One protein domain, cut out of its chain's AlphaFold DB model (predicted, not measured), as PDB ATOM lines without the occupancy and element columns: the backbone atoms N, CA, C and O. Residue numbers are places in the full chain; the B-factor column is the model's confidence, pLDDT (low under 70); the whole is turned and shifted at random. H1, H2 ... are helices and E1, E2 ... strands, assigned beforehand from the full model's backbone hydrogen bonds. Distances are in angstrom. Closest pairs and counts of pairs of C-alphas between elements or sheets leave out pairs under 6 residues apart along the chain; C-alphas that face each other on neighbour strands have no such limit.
ATOM      1  N   THR A  16     203.892 188.281 248.472       93.31
ATOM      2  CA  THR A  16     203.091 188.891 247.402       93.31
ATOM      3  C   THR A  16     203.565 188.466 246.015       93.31
ATOM      4  O   THR A  16     202.734 188.225 245.137       93.31
ATOM      5  N   ASP A  17     204.874 188.331 245.800       94.88
ATOM      6  CA  ASP A  17     205.401 187.946 244.494       94.88
ATOM      7  C   ASP A  17     205.057 186.483 244.186       94.88
ATOM      8  O   ASP A  17     204.748 186.151 243.039       94.88
ATOM      9  N   ALA A  18     205.056 185.604 245.194       92.94
ATOM     10  CA  ALA A  18     204.565 184.235 245.046       92.94
ATOM     11  C   ALA A  18     203.066 184.195 244.734       92.94
ATOM     12  O   ALA A  18     202.664 183.462 243.832       92.94
ATOM     13  N   CYS A  19     202.248 185.016 245.402       93.56
ATOM     14  CA  CYS A  19     200.821 185.125 245.092       93.56
ATOM     15  C   CYS A  19     200.577 185.598 243.652       93.56
ATOM     16  O   CYS A  19     199.713 185.052 242.966       93.56
ATOM     17  N   ILE A  20     201.346 186.582 243.175       96.31
ATOM     18  CA  ILE A  20     201.255 187.061 241.791       96.31
ATOM     19  C   ILE A  20     201.639 185.944 240.817       96.31
ATOM     20  O   ILE A  20     200.887 185.692 239.879       96.31
ATOM     21  N   ARG A  21     202.763 185.248 241.041       95.94
ATOM     22  CA  ARG A  21     203.190 184.126 240.184       95.94
ATOM     23  C   ARG A  21     202.130 183.029 240.124       95.94
ATOM     24  O   ARG A  21     201.731 182.645 239.031       95.94
ATOM     25  N   LEU A  22     201.608 182.618 241.281       94.94
ATOM     26  CA  LEU A  22     200.532 181.636 241.390       94.94
ATOM     27  C   LEU A  22     199.299 182.058 240.580       94.94
ATOM     28  O   LEU A  22     198.792 181.285 239.769       94.94
ATOM     29  N   ALA A  23     198.839 183.299 240.750       96.62
ATOM     30  CA  ALA A  23     197.703 183.817 239.997       96.62
ATOM     31  C   ALA A  23     197.976 183.830 238.486       96.62
ATOM     32  O   ALA A  23     197.106 183.466 237.697       96.62
ATOM     33  N   GLN A  24     199.185 184.218 238.066       97.94
ATOM     34  CA  GLN A  24     199.544 184.218 236.653       97.94
ATOM     35  C   GLN A  24     199.579 182.810 236.055       97.94
ATOM     36  O   GLN A  24     199.108 182.625 234.934       97.94
ATOM     37  N   ASP A  25     200.118 181.832 236.778       97.75
ATOM     38  CA  ASP A  25     200.202 180.449 236.308       97.75
ATOM     39  C   ASP A  25     198.816 179.816 236.182       97.75
ATOM     40  O   ASP A  25     198.530 179.201 235.157       97.75
ATOM     41  N   LEU A  26     197.912 180.069 237.137       97.88
ATOM     42  CA  LEU A  26     196.512 179.641 237.037       97.88
ATOM     43  C   LEU A  26     195.792 180.304 235.850       97.88
ATOM     44  O   LEU A  26     195.154 179.612 235.063       97.88
ATOM     45  N   VAL A  27     195.934 181.623 235.659       98.06
ATOM     46  CA  VAL A  27     195.305 182.353 234.535       98.06
ATOM     47  C   VAL A  27     195.823 181.882 233.173       98.06
ATOM     48  O   VAL A  27     195.112 181.970 232.174       98.06
ATOM     49  N   ARG A  28     197.055 181.375 233.093       98.00
ATOM     50  CA  ARG A  28     197.615 180.840 231.843       98.00
ATOM     51  C   ARG A  28     197.028 179.492 231.441       98.00
ATOM     52  O   ARG A  28     197.235 179.091 230.296       98.00
ATOM     53  N   VAL A  29     196.297 178.812 232.328       98.25
ATOM     54  CA  VAL A  29     195.597 177.560 232.026       98.25
ATOM     55  C   VAL A  29     194.144 177.871 231.646       98.25
ATOM     56  O   VAL A  29     193.374 178.301 232.499       98.25
ATOM     57  N   PRO A  30     193.721 177.650 230.384       97.00
ATOM     58  CA  PRO A  30     192.347 177.908 229.954       97.00
ATOM     59  C   PRO A  30     191.347 176.898 230.541       97.00
ATOM     60  O   PRO A  30     190.964 175.926 229.886       97.00
ATOM     61  N   SER A  31     190.899 177.137 231.770       96.56
ATOM     62  CA  SER A  31     189.973 176.289 232.524       96.56
ATOM     63  C   SER A  31     188.506 176.621 232.248       96.56
ATOM     64  O   SER A  31     187.715 176.838 233.160       96.56
ATOM     65  N   ILE A  32     188.115 176.714 230.977       95.62
ATOM     66  CA  ILE A  32     186.712 176.994 230.643       95.62
ATOM     67  C   ILE A  32     185.826 175.873 231.208       95.62
ATOM     68  O   ILE A  32     186.191 174.709 231.072       95.62
ATOM     69  N   THR A  33     184.686 176.217 231.814       93.31
ATOM     70  CA  THR A  33     183.673 175.284 232.345       93.31
ATOM     71  C   THR A  33     183.500 174.051 231.439       93.31
ATOM     72  O   THR A  33     183.087 174.169 230.284       93.31
ATOM     73  N   GLY A  34     183.835 172.868 231.965       90.62
ATOM     74  CA  GLY A  34     183.892 171.577 231.263       90.62
ATOM     75  C   GLY A  34     185.297 171.108 230.842       90.62
ATOM     76  O   GLY A  34     185.428 169.997 230.336       90.62
ATOM     77  N   ASN A  35     186.335 171.930 231.014       92.38
ATOM     78  CA  ASN A  35     187.729 171.641 230.660       92.38
ATOM     79  C   ASN A  35     188.699 172.014 231.802       92.38
ATOM     80  O   ASN A  35     189.698 172.707 231.607       92.38
ATOM     81  N   GLU A  36     188.388 171.592 233.024       94.38
ATOM     82  CA  GLU A  36     189.108 172.000 234.235       94.38
ATOM     83  C   GLU A  36     190.291 171.099 234.594       94.38
ATOM     84  O   GLU A  36     191.111 171.478 235.428       94.38
ATOM     85  N   ARG A  37     190.408 169.909 233.996       94.94
ATOM     86  CA  ARG A  37     191.390 168.897 234.421       94.94
ATOM     87  C   ARG A  37     192.813 169.450 234.526       94.94
ATOM     88  O   ARG A  37     193.453 169.283 235.556       94.94
ATOM     89  N   ALA A  38     193.266 170.192 233.516       96.25
ATOM     90  CA  ALA A  38     194.613 170.760 233.507       96.25
ATOM     91  C   ALA A  38     194.865 171.749 234.661       96.25
ATOM     92  O   ALA A  38     195.962 171.770 235.215       96.25
ATOM     93  N   VAL A  39     193.870 172.564 235.040       97.44
ATOM     94  CA  VAL A  39     194.030 173.496 236.168       97.44
ATOM     95  C   VAL A  39     193.935 172.761 237.506       97.44
ATOM     96  O   VAL A  39     194.669 173.096 238.429       97.44
ATOM     97  N   GLN A  40     193.108 171.716 237.599       97.38
ATOM     98  CA  GLN A  40     193.038 170.867 238.789       97.38
ATOM     99  C   GLN A  40     194.362 170.128 239.027       97.38
ATOM    100  O   GLN A  40     194.865 170.115 240.149       97.38
ATOM    101  N   ASP A  41     194.977 169.585 237.976       96.44
ATOM    102  CA  ASP A  41     196.288 168.933 238.064       96.44
ATOM    103  C   ASP A  41     197.371 169.909 238.552       96.44
ATOM    104  O   ASP A  41     198.177 169.554 239.418       96.44
ATOM    105  N   LEU A  42     197.344 171.153 238.057       97.38
ATOM    106  CA  LEU A  42     198.244 172.222 238.491       97.38
ATOM    107  C   LEU A  42     198.040 172.585 239.971       97.38
ATOM    108  O   LEU A  42     199.012 172.669 240.717       97.38
ATOM    109  N   ILE A  43     196.792 172.751 240.415       97.19
ATOM    110  CA  ILE A  43     196.465 173.036 241.821       97.19
ATOM    111  C   ILE A  43     196.953 171.912 242.725       97.19
ATOM    112  O   ILE A  43     197.527 172.171 243.777       97.19
ATOM    113  N   ALA A  44     196.745 170.664 242.321       97.44
ATOM    114  CA  ALA A  44     197.175 169.525 243.107       97.44
ATOM    115  C   ALA A  44     198.702 169.492 243.277       97.44
ATOM    116  O   ALA A  44     199.170 169.288 244.394       97.44
ATOM    117  N   LEU A  45     199.466 169.782 242.216       96.69
ATOM    118  CA  LEU A  45     200.922 169.936 242.307       96.69
ATOM    119  C   LEU A  45     201.311 171.079 243.260       96.69
ATOM    120  O   LEU A  45     202.163 170.902 244.122       96.69
ATOM    121  N   MET A  46     200.655 172.237 243.151       95.31
ATOM    122  CA  MET A  46     200.931 173.395 244.012       95.31
ATOM    123  C   MET A  46     200.639 173.114 245.492       95.31
ATOM    124  O   MET A  46     201.373 173.568 246.367       95.31
ATOM    125  N   LEU A  47     199.574 172.363 245.791       96.69
ATOM    126  CA  LEU A  47     199.244 171.948 247.156       96.69
ATOM    127  C   LEU A  47     200.262 170.930 247.697       96.69
ATOM    128  O   LEU A  47     200.679 171.050 248.849       96.69
ATOM    129  N   GLU A  48     200.698 169.972 246.871       97.38
ATOM    130  CA  GLU A  48     201.765 169.020 247.216       97.38
ATOM    131  C   GLU A  48     203.082 169.757 247.528       97.38
ATOM    132  O   GLU A  48     203.699 169.513 248.565       97.38
ATOM    133  N   GLU A  49     203.487 170.711 246.683       95.12
ATOM    134  CA  GLU A  49     204.692 171.534 246.882       95.12
ATOM    135  C   GLU A  49     204.611 172.415 248.137       95.12
ATOM    136  O   GLU A  49     205.621 172.650 248.804       95.12
ATOM    137  N   ALA A  50     203.407 172.860 248.503       92.94
ATOM    138  CA  ALA A  50     203.146 173.581 249.746       92.94
ATOM    139  C   ALA A  50     203.098 172.665 250.992       92.94
ATOM    140  O   ALA A  50     202.920 173.158 252.109       92.94
ATOM    141  N   GLY A  51     203.274 171.349 250.828       95.88
ATOM    142  CA  GLY A  51     203.362 170.374 251.918       95.88
ATOM    143  C   GLY A  51     202.017 169.853 252.426       95.88
ATOM    144  O   GLY A  51     201.951 169.357 253.553       95.88
ATOM    145  N   LEU A  52     200.946 169.981 251.638       97.44
ATOM    146  CA  LEU A  52     199.643 169.411 251.968       97.44
ATOM    147  C   LEU A  52     199.561 167.940 251.546       97.44
ATOM    148  O   LEU A  52     200.141 167.526 250.545       97.44
ATOM    149  N   GLU A  53     198.784 167.157 252.291       97.12
ATOM    150  CA  GLU A  53     198.320 165.841 251.845       97.12
ATOM    151  C   GLU A  53     197.192 166.050 250.829       97.12
ATOM    152  O   GLU A  53     196.182 166.678 251.160       97.12
ATOM    153  N   VAL A  54     197.384 165.587 249.590       98.06
ATOM    154  CA  VAL A  54     196.485 165.891 248.470       98.06
ATOM    155  C   VAL A  54     195.672 164.675 248.046       98.06
ATOM    156  O   VAL A  54     196.217 163.648 247.647       98.06
ATOM    157  N   ASP A  55     194.354 164.852 248.042       96.81
ATOM    158  CA  ASP A  55     193.381 163.932 247.472       96.81
ATOM    159  C   ASP A  55     192.886 164.478 246.126       96.81
ATOM    160  O   ASP A  55     192.319 165.573 246.046       96.81
ATOM    161  N   ARG A  56     193.058 163.688 245.063       95.50
ATOM    162  CA  ARG A  56     192.421 163.918 243.758       95.50
ATOM    163  C   ARG A  56     191.274 162.927 243.609       95.50
ATOM    164  O   ARG A  56     191.489 161.724 243.751       95.50
ATOM    165  N   PHE A  57     190.073 163.406 243.309       92.69
ATOM    166  CA  PHE A  57     188.915 162.533 243.136       92.69
ATOM    167  C   PHE A  57     188.061 162.933 241.939       92.69
ATOM    168  O   PHE A  57     187.827 164.111 241.669       92.69
ATOM    169  N   GLU A  58     187.587 161.917 241.225       92.50
ATOM    170  CA  GLU A  58     186.608 162.061 240.156       92.50
ATOM    171  C   GLU A  58     185.220 161.832 240.746       92.50
ATOM    172  O   GLU A  58     184.936 160.778 241.318       92.50
ATOM    173  N   ALA A  59     184.363 162.846 240.662       90.25
ATOM    174  CA  ALA A  59     182.992 162.726 241.114       90.25
ATOM    175  C   ALA A  59     182.167 161.909 240.116       90.25
ATOM    176  O   ALA A  59     182.249 162.098 238.901       90.25
ATOM    177  N   ASP A  60     181.314 161.044 240.657       92.44
ATOM    178  CA  ASP A  60     180.305 160.332 239.883       92.44
ATOM    179  C   ASP A  60     179.211 161.321 239.453       92.44
ATOM    180  O   ASP A  60     178.347 161.728 240.238       92.44
ATOM    181  N   VAL A  61     179.288 161.752 238.194       91.94
ATOM    182  CA  VAL A  61     178.376 162.745 237.620       91.94
ATOM    183  C   VAL A  61     176.934 162.233 237.593       91.94
ATOM    184  O   VAL A  61     176.011 163.018 237.820       91.94
ATOM    185  N   ASP A  62     176.714 160.938 237.366       93.25
ATOM    186  CA  ASP A  62     175.369 160.362 237.329       93.25
ATOM    187  C   ASP A  62     174.756 160.315 238.733       93.25
ATOM    188  O   ASP A  62     173.589 160.680 238.919       93.25
ATOM    189  N   LEU A  63     175.559 159.971 239.745       94.00
ATOM    190  CA  LEU A  63     175.146 160.050 241.145       94.00
ATOM    191  C   LEU A  63     174.808 161.490 241.559       94.00
ATOM    192  O   LEU A  63     173.804 161.714 242.241       94.00
ATOM    193  N   LEU A  64     175.610 162.473 241.133       92.44
ATOM    194  CA  LEU A  64     175.332 163.888 241.384       92.44
ATOM    195  C   LEU A  64     174.013 164.321 240.735       92.44
ATOM    196  O   LEU A  64     173.194 164.943 241.410       92.44
ATOM    197  N   LYS A  65     173.778 163.949 239.469       93.31
ATOM    198  CA  LYS A  65     172.538 164.251 238.728       93.31
ATOM    199  C   LYS A  65     171.294 163.661 239.389       93.31
ATOM    200  O   LYS A  65     170.237 164.288 239.373       93.31
ATOM    201  N   ALA A  66     171.411 162.472 239.978       95.81
ATOM    202  CA  ALA A  66     170.312 161.807 240.671       95.81
ATOM    203  C   ALA A  66     169.957 162.453 242.027       95.81
ATOM    204  O   ALA A  66     168.899 162.167 242.592       95.81
ATOM    205  N   HIS A  67     170.824 163.309 242.578       96.56
ATOM    206  CA  HIS A  67     170.612 163.897 243.894       96.56
ATOM    207  C   HIS A  67     169.451 164.922 243.878       96.56
ATOM    208  O   HIS A  67     169.458 165.839 243.058       96.56
ATOM    209  N   PRO A  68     168.490 164.892 244.828       97.00
ATOM    210  CA  PRO A  68     167.309 165.775 244.803       97.00
ATOM    211  C   PRO A  68     167.603 167.280 244.854       97.00
ATOM    212  O   PRO A  68     166.759 168.093 244.493       97.00
ATOM    213  N   ARG A  69     168.787 167.661 245.352       96.25
ATOM    214  CA  ARG A  69     169.266 169.057 245.394       96.25
ATOM    215  C   ARG A  69     170.244 169.397 244.268       96.25
ATOM    216  O   ARG A  69     170.955 170.390 244.383       96.25
ATOM    217  N   PHE A  70     170.354 168.552 243.246       93.62
ATOM    218  CA  PHE A  70     171.208 168.831 242.104       93.62
ATOM    219  C   PHE A  70     170.712 170.096 241.392       93.62
ATOM    220  O   PHE A  70     169.557 170.134 240.968       93.62
ATOM    221  N   PRO A  71     171.541 171.145 241.274       91.94
ATOM    222  CA  PRO A  71     171.097 172.423 240.722       91.94
ATOM    223  C   PRO A  71     170.948 172.401 239.191       91.94
ATOM    224  O   PRO A  71     170.481 173.380 238.618       91.94
ATOM    225  N   GLY A  72     171.342 171.306 238.531       91.38
ATOM    226  CA  GLY A  72     171.523 171.236 237.083       91.38
ATOM    227  C   GLY A  72     172.985 171.451 236.685       91.38
ATOM    228  O   GLY A  72     173.872 171.515 237.536       91.38
ATOM    229  N   MET A  73     173.234 171.548 235.380       88.62
ATOM    230  CA  MET A  73     174.557 171.837 234.825       88.62
ATOM    231  C   MET A  73     174.464 172.980 233.825       88.62
ATOM    232  O   MET A  73     173.552 173.010 233.004       88.62
ATOM    233  N   GLU A  74     175.433 173.889 233.875       86.50
ATOM    234  CA  GLU A  74     175.582 174.938 232.862       86.50
ATOM    235  C   GLU A  74     176.086 174.373 231.525       86.50
ATOM    236  O   GLU A  74     175.643 174.792 230.459       86.50
ATOM    237  N   VAL A  75     176.983 173.386 231.591       88.69
ATOM    238  CA  VAL A  75     177.546 172.669 230.440       88.69
ATOM    239  C   VAL A  75     177.444 171.175 230.714       88.69
ATOM    240  O   VAL A  75     177.671 170.744 231.847       88.69
ATOM    241  N   GLU A  76     177.114 170.390 229.688       88.00
ATOM    242  CA  GLU A  76     177.147 168.930 229.776       88.00
ATOM    243  C   GLU A  76     178.544 168.451 230.169       88.00
ATOM    244  O   GLU A  76     179.543 168.803 229.542       88.00
ATOM    245  N   ARG A  77     178.602 167.634 231.219       86.44
ATOM    246  CA  ARG A  77     179.841 167.080 231.754       86.44
ATOM    247  C   ARG A  77     179.764 165.564 231.780       86.44
ATOM    248  O   ARG A  77     178.756 164.990 232.195       86.44
ATOM    249  N   THR A  78     180.855 164.938 231.357       84.19
ATOM    250  CA  THR A  78     181.107 163.497 231.504       84.19
ATOM    251  C   THR A  78     182.130 163.205 232.594       84.19
ATOM    252  O   THR A  78     182.255 162.065 233.020       84.19
ATOM    253  N   GLU A  79     182.851 164.229 233.047       86.62
ATOM    254  CA  GLU A  79     183.826 164.151 234.127       86.62
ATOM    255  C   GLU A  79     183.696 165.365 235.049       86.62
ATOM    256  O   GLU A  79     183.260 166.443 234.637       86.62
ATOM    257  N   ALA A  80     184.064 165.176 236.313       89.38
ATOM    258  CA  ALA A  80     184.154 166.231 237.308       89.38
ATOM    259  C   ALA A  80     185.320 165.903 238.244       89.38
ATOM    260  O   ALA A  80     185.201 165.051 239.121       89.38
ATOM    261  N   VAL A  81     186.461 166.552 238.021       93.12
ATOM    262  CA  VAL A  81     187.669 166.369 238.833       93.12
ATOM    263  C   VAL A  81     187.675 167.392 239.956       93.12
ATOM    264  O   VAL A  81     187.459 168.583 239.719       93.12
ATOM    265  N   LEU A  82     187.951 166.934 241.170       95.06
ATOM    266  CA  LEU A  82     188.122 167.766 242.348       95.06
ATOM    267  C   LEU A  82     189.453 167.451 243.025       95.06
ATOM    268  O   LEU A  82     189.957 166.326 242.977       95.06
ATOM    269  N   VAL A  83     189.996 168.470 243.682       97.56
ATOM    270  CA  VAL A  83     191.245 168.394 244.432       97.56
ATOM    271  C   VAL A  83     190.998 168.957 245.821       97.56
ATOM    272  O   VAL A  83     190.411 170.030 245.967       97.56
ATOM    273  N   ALA A  84     191.449 168.235 246.840       97.19
ATOM    274  CA  ALA A  84     191.461 168.695 248.219       97.19
ATOM    275  C   ALA A  84     192.869 168.542 248.796       97.19
ATOM    276  O   ALA A  84     193.520 167.525 248.588       97.19
ATOM    277  N   GLY A  85     193.332 169.559 249.522       97.12
ATOM    278  CA  GLY A  85     194.578 169.514 250.281       97.12
ATOM    279  C   GLY A  85     194.291 169.618 251.774       97.12
ATOM    280  O   GLY A  85     193.522 170.484 252.197       97.12
ATOM    281  N   THR A  86     194.925 168.767 252.574       96.62
ATOM    282  CA  THR A  86     194.827 168.787 254.036       96.62
ATOM    283  C   THR A  86     196.165 169.197 254.641       96.62
ATOM    284  O   THR A  86     197.207 168.633 254.313       96.62
ATOM    285  N   LEU A  87     196.140 170.175 255.550       94.69
ATOM    286  CA  LEU A  87     197.307 170.621 256.313       94.69
ATOM    287  C   LEU A  87     196.997 170.632 257.809       94.69
ATOM    288  O   LEU A  87     195.942 171.106 258.233       94.69
ATOM    289  N   GLY A  88     197.954 170.180 258.617       91.12
ATOM    290  CA  GLY A  88     197.854 170.180 260.074       91.12
ATOM    291  C   GLY A  88     197.378 168.846 260.651       91.12
ATOM    292  O   GLY A  88     197.471 167.801 260.016       91.12
ATOM    293  N   GLN A  89     196.920 168.869 261.902       87.50
ATOM    294  CA  GLN A  89     196.516 167.675 262.651       87.50
ATOM    295  C   GLN A  89     195.019 167.705 262.955       87.50
ATOM    296  O   GLN A  89     194.424 168.771 263.111       87.50
ATOM    297  N   LYS A  90     194.411 166.520 263.092       83.31
ATOM    298  CA  LYS A  90     193.017 166.400 263.537       83.31
ATOM    299  C   LYS A  90     192.869 167.003 264.939       83.31
ATOM    300  O   LYS A  90     193.609 166.645 265.851       83.31
ATOM    301  N   GLY A  91     191.888 167.882 265.104       85.12
ATOM    302  CA  GLY A  91     191.566 168.540 266.368       85.12
ATOM    303  C   GLY A  91     190.085 168.908 266.445       85.12
ATOM    304  O   GLY A  91     189.294 168.513 265.592       85.12
ATOM    305  N   GLU A  92     189.701 169.680 267.463       87.19
ATOM    306  CA  GLU A  92     188.295 170.057 267.695       87.19
ATOM    307  C   GLU A  92     187.740 171.062 266.673       87.19
ATOM    308  O   GLU A  92     186.526 171.241 266.572       87.19
ATOM    309  N   ARG A  93     188.614 171.759 265.937       91.88
ATOM    310  CA  ARG A  93     188.240 172.792 264.966       91.88
ATOM    311  C   ARG A  93     189.003 172.590 263.668       91.88
ATOM    312  O   ARG A  93     190.213 172.379 263.690       91.88
ATOM    313  N   SER A  94     188.296 172.721 262.555       92.94
ATOM    314  CA  SER A  94     188.850 172.734 261.204       92.94
ATOM    315  C   SER A  94     188.336 173.952 260.439       92.94
ATOM    316  O   SER A  94     187.305 174.534 260.783       92.94
ATOM    317  N   LEU A  95     189.078 174.346 259.407       92.56
ATOM    318  CA  LEU A  95     188.686 175.374 258.450       92.56
ATOM    319  C   LEU A  95     188.735 174.758 257.054       92.56
ATOM    320  O   LEU A  95     189.730 174.133 256.699       92.56
ATOM    321  N   ILE A  96     187.671 174.946 256.277       95.38
ATOM    322  CA  ILE A  96     187.635 174.579 254.860       95.38
ATOM    323  C   ILE A  96     187.695 175.871 254.055       95.38
ATOM    324  O   ILE A  96     186.847 176.749 254.222       95.38
ATOM    325  N   LEU A  97     188.687 175.965 253.175       95.19
ATOM    326  CA  LEU A  97     188.733 176.964 252.116       95.19
ATOM    327  C   LEU A  97     188.258 176.283 250.835       95.19
ATOM    328  O   LEU A  97     188.852 175.300 250.400       95.19
TER     329      LEU A  97
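This is residues 16 to 97 of the 123 residues of an uncharacterized protein of Chloroflexi bacterium (UniProt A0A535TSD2). A two-stranded antiparallel ribbon, E1 and E2, has helix H2 packed on it, mainly on E2, while H1 runs back beside H2 on the side away from the ribbon, as a loose slab. H3 lies beyond one end of the ribbon, and residues 16 to 21, 66 to 71 and 89 to 95 stick out. The 82 printed residues hold three named helices and two named strands in the order H1, H2, E1, H3, E2, in the mixed class. The whole is loose, with a radius of gyration of the C-alphas of 15.3 A, and flat, spanning 40 by 38 by 17 A.

H1 is residues 16 to 27, 16.4 A long, beginning at C-alpha 16 (203.091, 188.891, 247.402). H2, residues 37 to 49, is 18.4 A long. E1, residues 53 to 58, is 17.0 A long. H3, residues 61 to 66, is 8.7 A long. E2, residues 81 to 86, is 17.0 A long and ends at C-alpha 86 (194.827, 168.787, 254.036).

E1 and E2 are antiparallel neighbours at 161 degrees, with N 55 and O 84 within hydrogen-bond range at 2.9 A. The closest C-alphas of H2 and E2, Leu 47 and Gly 85, are 6.1 A apart; those of H2 and E1, Glu 48 and Val 54, are 6.3 A apart. H1 and H2 are close but not clearly touching, the closest C-alphas, Leu 26 and Val 39, being 6.7 A apart. They run opposite ways at a shallow tilt of 25 degrees. H1 is apart from E1, E2 and H3, and H2 is apart from H3. In H1, H2 and H3 every O i to N i+4 pair is within hydrogen-bond range.

The C-alphas of Asp 17 and Pro 68, the two farthest apart, are 44.1 A from each other. The printed part has no cut. The link from H3 to E2, 14 residues, is long. The mean pLDDT of the printed part is 93.9, and no printed residue is under 70.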